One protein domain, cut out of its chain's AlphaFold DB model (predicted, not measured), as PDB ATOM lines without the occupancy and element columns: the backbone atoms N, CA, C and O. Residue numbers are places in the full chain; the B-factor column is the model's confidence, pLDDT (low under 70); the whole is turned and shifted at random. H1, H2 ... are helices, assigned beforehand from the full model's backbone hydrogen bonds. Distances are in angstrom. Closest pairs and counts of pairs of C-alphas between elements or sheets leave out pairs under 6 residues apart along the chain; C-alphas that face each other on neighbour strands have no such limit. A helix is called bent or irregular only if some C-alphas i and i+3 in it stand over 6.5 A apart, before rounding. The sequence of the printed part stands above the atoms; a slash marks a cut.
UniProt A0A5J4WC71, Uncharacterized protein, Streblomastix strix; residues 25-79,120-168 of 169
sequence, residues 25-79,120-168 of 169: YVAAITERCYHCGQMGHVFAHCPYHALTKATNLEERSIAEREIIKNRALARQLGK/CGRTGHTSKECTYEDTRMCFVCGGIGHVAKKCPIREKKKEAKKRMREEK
ATOM      1  N   TYR A  25      61.045 172.612 214.090       43.69
ATOM      2  CA  TYR A  25      61.408 173.430 215.240       43.69
ATOM      3  C   TYR A  25      62.870 173.185 215.643       43.69
ATOM      4  O   TYR A  25      63.646 174.125 215.801       43.69
ATOM      5  N   VAL A  26      63.307 171.923 215.688       47.00
ATOM      6  CA  VAL A  26      64.691 171.542 216.033       47.00
ATOM      7  C   VAL A  26      65.698 171.968 214.952       47.00
ATOM      8  O   VAL A  26      66.811 172.398 215.275       47.00
ATOM      9  N   ALA A  27      65.311 171.930 213.671       48.91
ATOM     10  CA  ALA A  27      66.131 172.434 212.565       48.91
ATOM     11  C   ALA A  27      66.320 173.962 212.622       48.91
ATOM     12  O   ALA A  27      67.415 174.458 212.361       48.91
ATOM     13  N   ALA A  28      65.293 174.719 213.027       50.03
ATOM     14  CA  ALA A  28      65.397 176.168 213.186       50.03
ATOM     15  C   ALA A  28      66.390 176.568 214.293       50.03
ATOM     16  O   ALA A  28      67.130 177.535 214.130       50.03
ATOM     17  N   ILE A  29      66.461 175.812 215.390       50.31
ATOM     18  CA  ILE A  29      67.305 176.146 216.551       50.31
ATOM     19  C   ILE A  29      68.778 175.758 216.323       50.31
ATOM     20  O   ILE A  29      69.689 176.436 216.801       50.31
ATOM     21  N   THR A  30      69.030 174.677 215.579       54.00
ATOM     22  CA  THR A  30      70.372 174.086 215.429       54.00
ATOM     23  C   THR A  30      71.070 174.427 214.116       54.00
ATOM     24  O   THR A  30      72.294 174.294 214.030       54.00
ATOM     25  N   GLU A  31      70.341 174.906 213.103       58.38
ATOM     26  CA  GLU A  31      70.904 175.191 211.785       58.38
ATOM     27  C   GLU A  31      71.007 176.689 211.499       58.38
ATOM     28  O   GLU A  31      70.158 177.512 211.844       58.38
ATOM     29  N   ARG A  32      72.109 177.054 210.848       64.00
ATOM     30  CA  ARG A  32      72.369 178.416 210.400       64.00
ATOM     31  C   ARG A  32      71.549 178.696 209.145       64.00
ATOM     32  O   ARG A  32      71.669 177.963 208.166       64.00
ATOM     33  N   CYS A  33      70.833 179.813 209.104       67.75
ATOM     34  CA  CYS A  33      70.166 180.259 207.888       67.75
ATOM     35  C   CYS A  33      71.168 180.436 206.730       67.75
ATOM     36  O   CYS A  33      72.098 181.243 206.807       67.75
ATOM     37  N   TYR A  34      70.950 179.723 205.621       65.06
ATOM     38  CA  TYR A  34      71.793 179.782 204.417       65.06
ATOM     39  C   TYR A  34      71.675 181.097 203.629       65.06
ATOM     40  O   TYR A  34      72.411 181.300 202.665       65.06
ATOM     41  N   HIS A  35      70.770 181.999 204.018       62.56
ATOM     42  CA  HIS A  35      70.655 183.325 203.413       62.56
ATOM     43  C   HIS A  35      71.418 184.392 204.205       62.56
ATOM     44  O   HIS A  35      72.160 185.181 203.621       62.56
ATOM     45  N   CYS A  36      71.279 184.399 205.536       63.09
ATOM     46  CA  CYS A  36      71.805 185.471 206.383       63.09
ATOM     47  C   CYS A  36      72.872 185.051 207.400       63.09
ATOM     48  O   CYS A  36      73.505 185.905 208.021       63.09
ATOM     49  N   GLY A  37      73.071 183.751 207.602       62.94
ATOM     50  CA  GLY A  37      74.081 183.230 208.509       62.94
ATOM     51  C   GLY A  37      73.740 183.289 210.005       62.94
ATOM     52  O   GLY A  37      74.626 183.003 210.809       62.94
ATOM     53  N   GLN A  38      72.512 183.653 210.389       63.34
ATOM     54  CA  GLN A  38      72.052 183.673 211.786       63.34
ATOM     55  C   GLN A  38      71.451 182.317 212.197       63.34
ATOM     56  O   GLN A  38      70.964 181.572 211.349       63.34
ATOM     57  N   MET A  39      71.534 181.996 213.489       59.34
ATOM     58  CA  MET A  39      70.929 180.800 214.094       59.34
ATOM     59  C   MET A  39      69.488 181.115 214.531       59.34
ATOM     60  O   MET A  39      69.172 182.284 214.751       59.34
ATOM     61  N   GLY A  40      68.633 180.103 214.682       64.81
ATOM     62  CA  GLY A  40      67.260 180.272 215.179       64.81
ATOM     63  C   GLY A  40      66.177 180.330 214.092       64.81
ATOM     64  O   GLY A  40      65.002 180.413 214.428       64.81
ATOM     65  N   HIS A  41      66.536 180.292 212.803       63.94
ATOM     66  CA  HIS A  41      65.575 180.234 211.699       63.94
ATOM     67  C   HIS A  41      66.161 179.584 210.438       63.94
ATOM     68  O   HIS A  41      67.357 179.674 210.155       63.94
ATOM     69  N   VAL A  42      65.290 178.980 209.627       61.25
ATOM     70  CA  VAL A  42      65.622 178.430 208.301       61.25
ATOM     71  C   VAL A  42      65.423 179.472 207.196       61.25
ATOM     72  O   VAL A  42      64.791 180.503 207.419       61.25
ATOM     73  N   PHE A  43      65.929 179.196 205.986       58.47
ATOM     74  CA  PHE A  43      65.821 180.071 204.805       58.47
ATOM     75  C   PHE A  43      64.409 180.665 204.626       58.47
ATOM     76  O   PHE A  43      64.270 181.875 204.507       58.47
ATOM     77  N   ALA A  44      63.366 179.836 204.728       56.47
ATOM     78  CA  ALA A  44      61.968 180.246 204.561       56.47
ATOM     79  C   ALA A  44      61.462 181.272 205.598       56.47
ATOM     80  O   ALA A  44      60.587 182.074 205.285       56.47
ATOM     81  N   HIS A  45      62.042 181.285 206.801       57.50
ATOM     82  CA  HIS A  45      61.675 182.185 207.901       57.50
ATOM     83  C   HIS A  45      62.758 183.239 208.149       57.50
ATOM     84  O   HIS A  45      62.901 183.763 209.252       57.50
ATOM     85  N   CYS A  46      63.569 183.535 207.129       64.50
ATOM     86  CA  CYS A  46      64.622 184.519 207.268       64.50
ATOM     87  C   CYS A  46      64.030 185.934 207.350       64.50
ATOM     88  O   CYS A  46      63.387 186.361 206.393       64.50
ATOM     89  N   PRO A  47      64.308 186.712 208.414       67.88
ATOM     90  CA  PRO A  47      63.841 188.093 208.533       67.88
ATOM     91  C   PRO A  47      64.402 189.005 207.428       67.88
ATOM     92  O   PRO A  47      63.857 190.066 207.164       67.88
ATOM     93  N   TYR A  48      65.431 188.573 206.687       59.09
ATOM     94  CA  TYR A  48      65.868 189.263 205.466       59.09
ATOM     95  C   TYR A  48      64.843 189.191 204.333       59.09
ATOM     96  O   TYR A  48      64.839 190.069 203.474       59.09
ATOM     97  N   HIS A  49      63.935 188.213 204.338       59.53
ATOM     98  CA  HIS A  49      62.809 188.212 203.411       59.53
ATOM     99  C   HIS A  49      61.811 189.335 203.709       59.53
ATOM    100  O   HIS A  49      61.112 189.751 202.787       59.53
ATOM    101  N   ALA A  50      61.795 189.889 204.930       60.47
ATOM    102  CA  ALA A  50      61.026 191.093 205.235       60.47
ATOM    103  C   ALA A  50      61.533 192.298 204.426       60.47
ATOM    104  O   ALA A  50      60.721 193.070 203.946       60.47
ATOM    105  N   LEU A  51      62.839 192.400 204.133       60.84
ATOM    106  CA  LEU A  51      63.364 193.434 203.223       60.84
ATOM    107  C   LEU A  51      62.883 193.256 201.782       60.84
ATOM    108  O   LEU A  51      62.677 194.234 201.074       60.84
ATOM    109  N   THR A  52      62.735 192.007 201.336       56.47
ATOM    110  CA  THR A  52      62.296 191.697 199.965       56.47
ATOM    111  C   THR A  52      60.781 191.768 199.783       56.47
ATOM    112  O   THR A  52      60.317 191.857 198.651       56.47
ATOM    113  N   LYS A  53      60.021 191.688 200.882       58.72
ATOM    114  CA  LYS A  53      58.553 191.743 200.906       58.72
ATOM    115  C   LYS A  53      58.011 193.085 201.407       58.72
ATOM    116  O   LYS A  53      56.824 193.320 201.234       58.72
ATOM    117  N   ALA A  54      58.850 193.932 202.007       62.31
ATOM    118  CA  ALA A  54      58.465 195.260 202.466       62.31
ATOM    119  C   ALA A  54      57.963 196.086 201.281       62.31
ATOM    120  O   ALA A  54      58.719 196.400 200.358       62.31
ATOM    121  N   THR A  55      56.683 196.437 201.321       72.38
ATOM    122  CA  THR A  55      56.071 197.356 200.356       72.38
ATOM    123  C   THR A  55      56.307 198.809 200.759       72.38
ATOM    124  O   THR A  55      56.227 199.700 199.919       72.38
ATOM    125  N   ASN A  56      56.650 199.038 202.032       79.94
ATOM    126  CA  ASN A  56      56.783 200.355 202.643       79.94
ATOM    127  C   ASN A  56      58.220 200.629 203.124       79.94
ATOM    128  O   ASN A  56      58.938 199.736 203.585       79.94
ATOM    129  N   LEU A  57      58.640 201.899 203.059       76.88
ATOM    130  CA  LEU A  57      59.987 202.330 203.458       76.88
ATOM    131  C   LEU A  57      60.241 202.138 204.968       76.88
ATOM    132  O   LEU A  57      61.356 201.804 205.373       76.88
ATOM    133  N   GLU A  58      59.206 202.307 205.798       76.50
ATOM    134  CA  GLU A  58      59.287 202.087 207.247       76.50
ATOM    135  C   GLU A  58      59.535 200.618 207.595       76.50
ATOM    136  O   GLU A  58      60.459 200.332 208.358       76.50
ATOM    137  N   GLU A  59      58.788 199.690 206.993       68.38
ATOM    138  CA  GLU A  59      58.967 198.242 207.176       68.38
ATOM    139  C   GLU A  59      60.386 197.810 206.802       68.38
ATOM    140  O   GLU A  59      61.037 197.061 207.536       68.38
ATOM    141  N   ARG A  60      60.915 198.365 205.706       68.81
ATOM    142  CA  ARG A  60      62.305 198.158 205.298       68.81
ATOM    143  C   ARG A  60      63.289 198.680 206.350       68.81
ATOM    144  O   ARG A  60      64.212 197.959 206.715       68.81
ATOM    145  N   SER A  61      63.079 199.883 206.888       73.31
ATOM    146  CA  SER A  61      63.950 200.477 207.919       73.31
ATOM    147  C   SER A  61      63.932 199.713 209.254       73.31
ATOM    148  O   SER A  61      64.935 199.652 209.972       73.31
ATOM    149  N   ILE A  62      62.787 199.125 209.615       75.38
ATOM    150  CA  ILE A  62      62.625 198.310 210.822       75.38
ATOM    151  C   ILE A  62      63.376 196.995 210.635       75.38
ATOM    152  O   ILE A  62      64.239 196.671 211.453       75.38
ATOM    153  N   ALA A  63      63.152 196.314 209.508       66.69
ATOM    154  CA  ALA A  63      63.865 195.091 209.164       66.69
ATOM    155  C   ALA A  63      65.388 195.318 209.094       66.69
ATOM    156  O   ALA A  63      66.155 194.523 209.638       66.69
ATOM    157  N   GLU A  64      65.857 196.428 208.509       71.25
ATOM    158  CA  GLU A  64      67.285 196.791 208.475       71.25
ATOM    159  C   GLU A  64      67.871 196.970 209.888       71.25
ATOM    160  O   GLU A  64      68.950 196.444 210.188       71.25
ATOM    161  N   ARG A  65      67.158 197.657 210.791       73.62
ATOM    162  CA  ARG A  65      67.591 197.850 212.187       73.62
ATOM    163  C   ARG A  65      67.627 196.539 212.969       73.62
ATOM    164  O   ARG A  65      68.592 196.296 213.698       73.62
ATOM    165  N   GLU A  66      66.621 195.686 212.817       71.50
ATOM    166  CA  GLU A  66      66.576 194.363 213.453       71.50
ATOM    167  C   GLU A  66      67.708 193.461 212.965       71.50
ATOM    168  O   GLU A  66      68.385 192.799 213.756       71.50
ATOM    169  N   ILE A  67      68.005 193.512 211.670       65.50
ATOM    170  CA  ILE A  67      69.127 192.808 211.060       65.50
ATOM    171  C   ILE A  67      70.463 193.227 211.686       65.50
ATOM    172  O   ILE A  67      71.287 192.367 212.014       65.50
ATOM    173  N   ILE A  68      70.691 194.530 211.861       69.75
ATOM    174  CA  ILE A  68      71.926 195.059 212.456       69.75
ATOM    175  C   ILE A  68      72.052 194.621 213.921       69.75
ATOM    176  O   ILE A  68      73.119 194.153 214.327       69.75
ATOM    177  N   LYS A  69      70.963 194.697 214.694       71.50
ATOM    178  CA  LYS A  69      70.923 194.246 216.094       71.50
ATOM    179  C   LYS A  69      71.217 192.748 216.217       71.50
ATOM    180  O   LYS A  69      72.122 192.361 216.955       71.50
ATOM    181  N   ASN A  70      70.554 191.911 215.421       61.66
ATOM    182  CA  ASN A  70      70.762 190.460 215.429       61.66
ATOM    183  C   ASN A  70      72.186 190.076 214.985       61.66
ATOM    184  O   ASN A  70      72.773 189.129 215.508       61.66
ATOM    185  N   ARG A  71      72.806 190.844 214.073       64.69
ATOM    186  CA  ARG A  71      74.232 190.697 213.718       64.69
ATOM    187  C   ARG A  71      75.167 191.042 214.880       64.69
ATOM    188  O   ARG A  71      76.182 190.365 215.046       64.69
ATOM    189  N   ALA A  72      74.862 192.081 215.656       66.69
ATOM    190  CA  ALA A  72      75.659 192.467 216.819       66.69
ATOM    191  C   ALA A  72      75.591 191.397 217.923       66.69
ATOM    192  O   ALA A  72      76.631 190.982 218.436       66.69
ATOM    193  N   LEU A  73      74.394 190.869 218.195       63.19
ATOM    194  CA  LEU A  73      74.174 189.796 219.168       63.19
ATOM    195  C   LEU A  73      74.856 188.483 218.754       63.19
ATOM    196  O   LEU A  73      75.557 187.869 219.555       63.19
ATOM    197  N   ALA A  74      74.762 188.087 217.480       57.38
ATOM    198  CA  ALA A  74      75.447 186.892 216.976       57.38
ATOM    199  C   ALA A  74      76.983 186.990 217.079       57.38
ATOM    200  O   ALA A  74      77.662 185.983 217.282       57.38
ATOM    201  N   ARG A  75      77.552 188.198 216.970       59.62
ATOM    202  CA  ARG A  75      78.990 188.430 217.199       59.62
ATOM    203  C   ARG A  75      79.369 188.317 218.678       59.62
ATOM    204  O   ARG A  75      80.467 187.847 218.965       59.62
ATOM    205  N   GLN A  76      78.482 188.710 219.594       59.31
ATOM    206  CA  GLN A  76      78.692 188.576 221.042       59.31
ATOM    207  C   GLN A  76      78.585 187.118 221.516       59.31
ATOM    208  O   GLN A  76      79.403 186.686 222.322       59.31
ATOM    209  N   LEU A  77      77.662 186.334 220.949       56.03
ATOM    210  CA  LEU A  77      77.501 184.900 221.240       56.03
ATOM    211  C   LEU A  77      78.533 184.004 220.515       56.03
ATOM    212  O   LEU A  77      78.637 182.813 220.789       56.03
ATOM    213  N   GLY A  78      79.320 184.565 219.590       47.69
ATOM    214  CA  GLY A  78      80.245 183.842 218.708       47.69
ATOM    215  C   GLY A  78      81.646 183.553 219.264       47.69
ATOM    216  O   GLY A  78      82.546 183.234 218.483       47.69
ATOM    217  N   LYS A  79      81.875 183.661 220.577       50.16
ATOM    218  CA  LYS A  79      83.118 183.194 221.213       50.16
ATOM    219  C   LYS A  79      82.797 182.011 222.126       50.16
ATOM    220  O   LYS A  79      82.156 182.199 223.148       50.16
ATOM    221  N   CYS A 120      68.120 183.500 194.695       71.62
ATOM    222  CA  CYS A 120      67.033 184.478 194.849       71.62
ATOM    223  C   CYS A 120      65.937 184.047 195.837       71.62
ATOM    224  O   CYS A 120      65.077 184.846 196.195       71.62
ATOM    225  N   GLY A 121      65.943 182.786 196.268       69.00
ATOM    226  CA  GLY A 121      64.993 182.212 197.215       69.00
ATOM    227  C   GLY A 121      63.636 181.815 196.665       69.00
ATOM    228  O   GLY A 121      62.807 181.333 197.431       69.00
ATOM    229  N   ARG A 122      63.401 181.994 195.366       68.62
ATOM    230  CA  ARG A 122      62.159 181.565 194.715       68.62
ATOM    231  C   ARG A 122      62.247 180.095 194.323       68.62
ATOM    232  O   ARG A 122      63.296 179.634 193.881       68.62
ATOM    233  N   THR A 123      61.154 179.370 194.488       72.31
ATOM    234  CA  THR A 123      61.003 177.989 194.016       72.31
ATOM    235  C   THR A 123      60.701 177.967 192.512       72.31
ATOM    236  O   THR A 123      60.367 178.996 191.922       72.31
ATOM    237  N   GLY A 124      60.875 176.812 191.868       77.62
ATOM    238  CA  GLY A 124      60.548 176.620 190.447       77.62
ATOM    239  C   GLY A 124      61.699 176.849 189.461       77.62
ATOM    240  O   GLY A 124      61.498 176.727 188.259       77.62
ATOM    241  N   HIS A 125      62.907 177.160 189.938       82.75
ATOM    242  CA  HIS A 125      64.115 177.157 189.108       82.75
ATOM    243  C   HIS A 125      65.361 176.865 189.941       82.75
ATOM    244  O   HIS A 125      65.413 177.134 191.145       82.75
ATOM    245  N   THR A 126      66.409 176.355 189.296       79.88
ATOM    246  CA  THR A 126      67.661 176.092 189.998       79.88
ATOM    247  C   THR A 126      68.518 177.347 190.118       79.88
ATOM    248  O   THR A 126      68.448 178.298 189.340       79.88
ATOM    249  N   SER A 127      69.475 177.307 191.045       74.75
ATOM    250  CA  SER A 127      70.556 178.293 191.095       74.75
ATOM    251  C   SER A 127      71.429 178.341 189.850       74.75
ATOM    252  O   SER A 127      72.406 179.069 189.892       74.75
ATOM    253  N   LYS A 128      71.194 177.585 188.778       78.00
ATOM    254  CA  LYS A 128      71.892 177.781 187.498       78.00
ATOM    255  C   LYS A 128      71.061 178.639 186.547       78.00
ATOM    256  O   LYS A 128      71.625 179.554 185.959       78.00
ATOM    257  N   GLU A 129      69.751 178.415 186.524       78.25
ATOM    258  CA  GLU A 129      68.772 179.082 185.651       78.25
ATOM    259  C   GLU A 129      68.197 180.377 186.241       78.25
ATOM    260  O   GLU A 129      67.372 181.037 185.622       78.25
ATOM    261  N   CYS A 130      68.627 180.763 187.443       76.94
ATOM    262  CA  CYS A 130      68.207 182.012 188.064       76.94
ATOM    263  C   CYS A 130      68.632 183.229 187.236       76.94
ATOM    264  O   CYS A 130      69.817 183.569 187.190       76.94
ATOM    265  N   THR A 131      67.640 183.898 186.655       80.25
ATOM    266  CA  THR A 131      67.760 185.178 185.945       80.25
ATOM    267  C   THR A 131      67.747 186.381 186.889       80.25
ATOM    268  O   THR A 131      68.123 187.478 186.491       80.25
ATOM    269  N   TYR A 132      67.345 186.177 188.145       75.00
ATOM    270  CA  TYR A 132      67.359 187.210 189.176       75.00
ATOM    271  C   TYR A 132      68.768 187.456 189.719       75.00
ATOM    272  O   TYR A 132      69.603 186.544 189.771       75.00
ATOM    273  N   GLU A 133      68.993 188.690 190.172       70.31
ATOM    274  CA  GLU A 133      70.226 189.094 190.839       70.31
ATOM    275  C   GLU A 133      70.500 188.249 192.089       70.31
ATOM    276  O   GLU A 133      69.590 187.765 192.768       70.31
ATOM    277  N   ASP A 134      71.786 188.043 192.380       71.12
ATOM    278  CA  ASP A 134      72.217 187.246 193.522       71.12
ATOM    279  C   ASP A 134      71.962 188.027 194.817       71.12
ATOM    280  O   ASP A 134      72.768 188.851 195.237       71.12
ATOM    281  N   THR A 135      70.843 187.767 195.482       69.31
ATOM    282  CA  THR A 135      70.502 188.442 196.742       69.31
ATOM    283  C   THR A 135      71.223 187.827 197.941       69.31
ATOM    284  O   THR A 135      71.019 188.249 199.080       69.31
ATOM    285  N   ARG A 136      72.095 186.830 197.727       73.50
ATOM    286  CA  ARG A 136      72.837 186.191 198.814       73.50
ATOM    287  C   ARG A 136      73.839 187.128 199.461       73.50
ATOM    288  O   ARG A 136      74.554 187.895 198.812       73.50
ATOM    289  N   MET A 137      73.973 186.931 200.765       73.38
ATOM    290  CA  MET A 137      75.026 187.526 201.557       73.38
ATOM    291  C   MET A 137      76.292 186.670 201.538       73.38
ATOM    292  O   MET A 137      76.283 185.451 201.725       73.38
ATOM    293  N   CYS A 138      77.427 187.333 201.399       80.06
ATOM    294  CA  CYS A 138      78.726 186.739 201.580       80.06
ATOM    295  C   CYS A 138      78.968 186.405 203.054       80.06
ATOM    296  O   CYS A 138      79.131 187.290 203.888       80.06
ATOM    297  N   PHE A 139      79.134 185.123 203.369       75.69
ATOM    298  CA  PHE A 139      79.454 184.670 204.730       75.69
ATOM    299  C   PHE A 139      80.820 185.127 205.268       75.69
ATOM    300  O   PHE A 139      81.099 184.950 206.449       75.69
ATOM    301  N   VAL A 140      81.696 185.664 204.411       78.50
ATOM    302  CA  VAL A 140      83.048 186.104 204.797       78.50
ATOM    303  C   VAL A 140      83.075 187.589 205.151       78.50
ATOM    304  O   VAL A 140      83.746 187.964 206.107       78.50
ATOM    305  N   CYS A 141      82.374 188.432 204.389       77.62
ATOM    306  CA  CYS A 141      82.404 189.887 204.567       77.62
ATOM    307  C   CYS A 141      81.045 190.515 204.902       77.62
ATOM    308  O   CYS A 141      81.000 191.686 205.260       77.62
ATOM    309  N   GLY A 142      79.945 189.771 204.786       73.94
ATOM    310  CA  GLY A 142      78.586 190.267 205.007       73.94
ATOM    311  C   GLY A 142      78.012 191.127 203.875       73.94
ATOM    312  O   GLY A 142      76.904 191.633 204.025       73.94
ATOM    313  N   GLY A 143      78.734 191.309 202.763       73.81
ATOM    314  CA  GLY A 143      78.240 192.036 201.586       73.81
ATOM    315  C   GLY A 143      77.202 191.234 200.797       73.81
ATOM    316  O   GLY A 143      77.249 190.008 200.805       73.81
ATOM    317  N   ILE A 144      76.278 191.914 200.122       75.12
ATOM    318  CA  ILE A 144      75.222 191.307 199.286       75.12
ATOM    319  C   ILE A 144      75.716 191.255 197.826       75.12
ATOM    320  O   ILE A 144      76.676 191.950 197.480       75.12
ATOM    321  N   GLY A 145      75.143 190.401 196.975       77.25
ATOM    322  CA  GLY A 145      75.516 190.333 195.553       77.25
ATOM    323  C   GLY A 145      76.626 189.335 195.232       77.25
ATOM    324  O   GLY A 145      76.976 189.148 194.069       77.25
ATOM    325  N   HIS A 146      77.224 188.693 196.240       82.06
ATOM    326  CA  HIS A 146      78.291 187.723 196.020       82.06
ATOM    327  C   HIS A 146      78.395 186.684 197.138       82.06
ATOM    328  O   HIS A 146      78.117 186.933 198.308       82.06
ATOM    329  N   VAL A 147      78.890 185.500 196.782       81.56
ATOM    330  CA  VAL A 147      79.143 184.402 197.724       81.56
ATOM    331  C   VAL A 147      80.582 184.407 198.237       81.56
ATOM    332  O   VAL A 147      81.482 184.962 197.610       81.56
ATOM    333  N   ALA A 148      80.844 183.671 199.322       79.19
ATOM    334  CA  ALA A 148      82.179 183.511 199.914       79.19
ATOM    335  C   ALA A 148      83.277 183.118 198.901       79.19
ATOM    336  O   ALA A 148      84.438 183.486 199.074       79.19
ATOM    337  N   LYS A 149      82.927 182.381 197.835       82.00
ATOM    338  CA  LYS A 149      83.862 182.016 196.757       82.00
ATOM    339  C   LYS A 149      84.304 183.206 195.901       82.00
ATOM    340  O   LYS A 149      85.456 183.209 195.501       82.00
ATOM    341  N   LYS A 150      83.420 184.176 195.653       82.44
ATOM    342  CA  LYS A 150      83.676 185.397 194.867       82.44
ATOM    343  C   LYS A 150      83.881 186.622 195.770       82.44
ATOM    344  O   LYS A 150      83.634 187.750 195.365       82.44
ATOM    345  N   CYS A 151      84.265 186.404 197.027       86.50
ATOM    346  CA  CYS A 151      84.433 187.493 197.976       86.50
ATOM    347  C   CYS A 151      85.742 188.245 197.701       86.50
ATOM    348  O   CYS A 151      86.806 187.627 197.802       86.50
ATOM    349  N   PRO A 152      85.706 189.569 197.469       87.12
ATOM    350  CA  PRO A 152      86.911 190.348 197.180       87.12
ATOM    351  C   PRO A 152      87.915 190.311 198.341       87.12
ATOM    352  O   PRO A 152      89.124 190.268 198.127       87.12
ATOM    353  N   ILE A 153      87.430 190.239 199.587       87.44
ATOM    354  CA  ILE A 153      88.286 190.093 200.776       87.44
ATOM    355  C   ILE A 153      89.000 188.736 200.770       87.44
ATOM    356  O   ILE A 153      90.153 188.628 201.186       87.44
ATOM    357  N   ARG A 154      88.324 187.682 200.303       87.00
ATOM    358  CA  ARG A 154      88.910 186.344 200.239       87.00
ATOM    359  C   ARG A 154      89.964 186.249 199.140       87.00
ATOM    360  O   ARG A 154      90.984 185.613 199.380       87.00
ATOM    361  N   GLU A 155      89.749 186.898 198.000       88.44
ATOM    362  CA  GLU A 155      90.745 186.964 196.923       88.44
ATOM    363  C   GLU A 155      92.013 187.691 197.379       88.44
ATOM    364  O   GLU A 155      93.094 187.110 197.308       88.44
ATOM    365  N   LYS A 156      91.886 188.865 198.014       88.19
ATOM    366  CA  LYS A 156      93.038 189.578 198.599       88.19
ATOM    367  C   LYS A 156      93.821 188.717 199.599       88.19
ATOM    368  O   LYS A 156      95.048 188.696 199.582       88.19
ATOM    369  N   LYS A 157      93.126 187.953 200.455       87.12
ATOM    370  CA  LYS A 157      93.771 187.027 201.408       87.12
ATOM    371  C   LYS A 157      94.506 185.877 200.718       87.12
ATOM    372  O   LYS A 157      95.562 185.468 201.193       87.12
ATOM    373  N   LYS A 158      93.949 185.327 199.634       87.69
ATOM    374  CA  LYS A 158      94.619 184.280 198.847       87.69
ATOM    375  C   LYS A 158      95.884 184.818 198.195       87.69
ATOM    376  O   LYS A 158      96.905 184.142 198.244       87.69
ATOM    377  N   GLU A 159      95.818 186.018 197.629       88.56
ATOM    378  CA  GLU A 159      96.957 186.657 196.978       88.56
ATOM    379  C   GLU A 159      98.074 186.969 197.977       88.56
ATOM    380  O   GLU A 159      99.220 186.596 197.746       88.56
ATOM    381  N   ALA A 160      97.735 187.531 199.141       89.44
ATOM    382  CA  ALA A 160      98.695 187.738 200.225       89.44
ATOM    383  C   ALA A 160      99.368 186.422 200.655       89.44
ATOM    384  O   ALA A 160     100.583 186.361 200.820       89.44
ATOM    385  N   LYS A 161      98.595 185.334 200.769       89.31
ATOM    386  CA  LYS A 161      99.132 184.012 201.118       89.31
ATOM    387  C   LYS A 161     100.020 183.419 200.015       89.31
ATOM    388  O   LYS A 161     100.955 182.689 200.331       89.31
ATOM    389  N   LYS A 162      99.722 183.702 198.744       90.38
ATOM    390  CA  LYS A 162     100.536 183.288 197.593       90.38
ATOM    391  C   LYS A 162     101.887 184.001 197.615       90.38
ATOM    392  O   LYS A 162     102.900 183.314 197.605       90.38
ATOM    393  N   ARG A 163     101.884 185.328 197.784       90.00
ATOM    394  CA  ARG A 163     103.100 186.150 197.913       90.00
ATOM    395  C   ARG A 163     104.000 185.656 199.050       90.00
ATOM    396  O   ARG A 163     105.160 185.360 198.821       90.00
ATOM    397  N   MET A 164     103.429 185.404 200.230       88.12
ATOM    398  CA  MET A 164     104.176 184.850 201.370       88.12
ATOM    399  C   MET A 164     104.746 183.441 201.130       88.12
ATOM    400  O   MET A 164     105.710 183.048 201.780       88.12
ATOM    401  N   ARG A 165     104.125 182.633 200.258       88.94
ATOM    402  CA  ARG A 165     104.643 181.303 199.902       88.94
ATOM    403  C   ARG A 165     105.775 181.403 198.884       88.94
ATOM    404  O   ARG A 165     106.692 180.599 198.957       88.94
ATOM    405  N   GLU A 166     105.686 182.355 197.962       89.00
ATOM    406  CA  GLU A 166     106.712 182.632 196.954       89.00
ATOM    407  C   GLU A 166     107.955 183.271 197.584       89.00
ATOM    408  O   GLU A 166     109.054 182.875 197.243       89.00
ATOM    409  N   GLU A 167     107.805 184.155 198.576       87.00
ATOM    410  CA  GLU A 167     108.936 184.718 199.342       87.00
ATOM    411  C   GLU A 167     109.676 183.685 200.208       87.00
ATOM    412  O   GLU A 167     110.789 183.938 200.663       87.00
ATOM    413  N   LYS A 168     109.053 182.534 200.483       86.06
ATOM    414  CA  LYS A 168     109.631 181.468 201.314       86.06
ATOM    415  C   LYS A 168     110.298 180.361 200.483       86.06
ATOM    416  O   LYS A 168     110.784 179.392 201.064       86.06
TER     417      LYS A 168
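AT A GLANCE: This is residues 25 to 79 and 120 to 168 of the 169 residues of an uncharacterized protein of Streblomastix strix (UniProt A0A5J4WC71). This is a loose body of long loops with a lopsided helical hairpin, the short H2 folding back into the long H3, and a straight helical arm at the end of the printed part. The arm is made by residues 155 to 168, of which 155 to 166 belong to H4; it sticks out from the body, as does the loop of residues 123 to 129, while the short H1 at the start touches no helix. The printed part has 104 residues with four named helices, in the order H1, H2, H3, H4, and no named strand; the class is all helix, although the helices hold 47 of the 104 residues, under half. The whole is loose, with a radius of gyration of the C-alphas of 16.8 A, and spans 54 by 38 by 32 A along its three main axes, the arm of H4 adding to its length.

IN THESE COORDINATES: The printed part begins with H1, residues 25 to 30, whose first C-alpha, that of Tyr 25, is at (61.408, 173.430, 215.240); it measures 9.0 A from first to last C-alpha. Residues 31 to 47 follow, 17 residues with no named element, their C-alphas 4 to 15 A from the mean of all C-alphas. H2, residues 48 to 53, also measures 9.0 A. H3, residues 57 to 76, is the longest helix with 20 residues; it measures 29.1 A, from C-alpha 57 at (59.987, 202.330, 203.458) to C-alpha 76 at (78.692, 188.576, 221.042). After the cut, residues 120 to 151 form a stretch of 32 residues with no named element, whose C-alphas lie 3 to 22 A from the mean of all C-alphas. H4, residues 152 to 166, measures 21.3 A and ends with C-alpha 166 at (106.712, 182.632, 196.954).

HOW THE PARTS SIT: H2 and H3 form a helical hairpin, two helices that follow each other in the chain and touch, running opposite ways at a shallow tilt of 9 degrees. Their closest C-alphas are those of Leu 51 and Arg 60, 5.3 A apart, and 9 pairs of their C-alphas lie within 8 A. H3 touches H2 with residues 59 to 67 alone. The centres of the two helices are 11.8 A apart. H1 is apart from H2, H3 and H4. H4 is apart from H2 and H3 too, and its residues 155 to 166 stand free together with residues 167 and 168. In H1, H3 and H4 every O i to N i+4 pair is within hydrogen-bond range, and in H2 1 of 2 is, beside 3 of 3 O i to N i+3 pairs. No helix is bent or irregular.

THE WHOLE: The two C-alphas farthest apart are those of Asn 56 and Lys 168, at 56.1 A, and the first and last printed C-alphas, those of Tyr 25 and Lys 168, are 50.8 A apart. Without the stretches that stand free, the body has 83 residues, spans 35 by 30 by 23 A and has a radius of gyration of 13.3 A. Residues 80 to 119 of the chain are cut out and not printed, and C-alphas 79 and 120 are 30.9 A apart across the cut. The link from H1 to H2 is long, with 17 residues, and the link from H2 to H3 is tight, with 3; the link from H3 to H4 runs across the cut. The mean pLDDT of the printed part is 71.0, and 48 residues are under 70, among them residues 25 to 54 and 70 to 79. The mean pLDDT is 49 in H1, 59 in H2, 68 in H3 and 88 in H4.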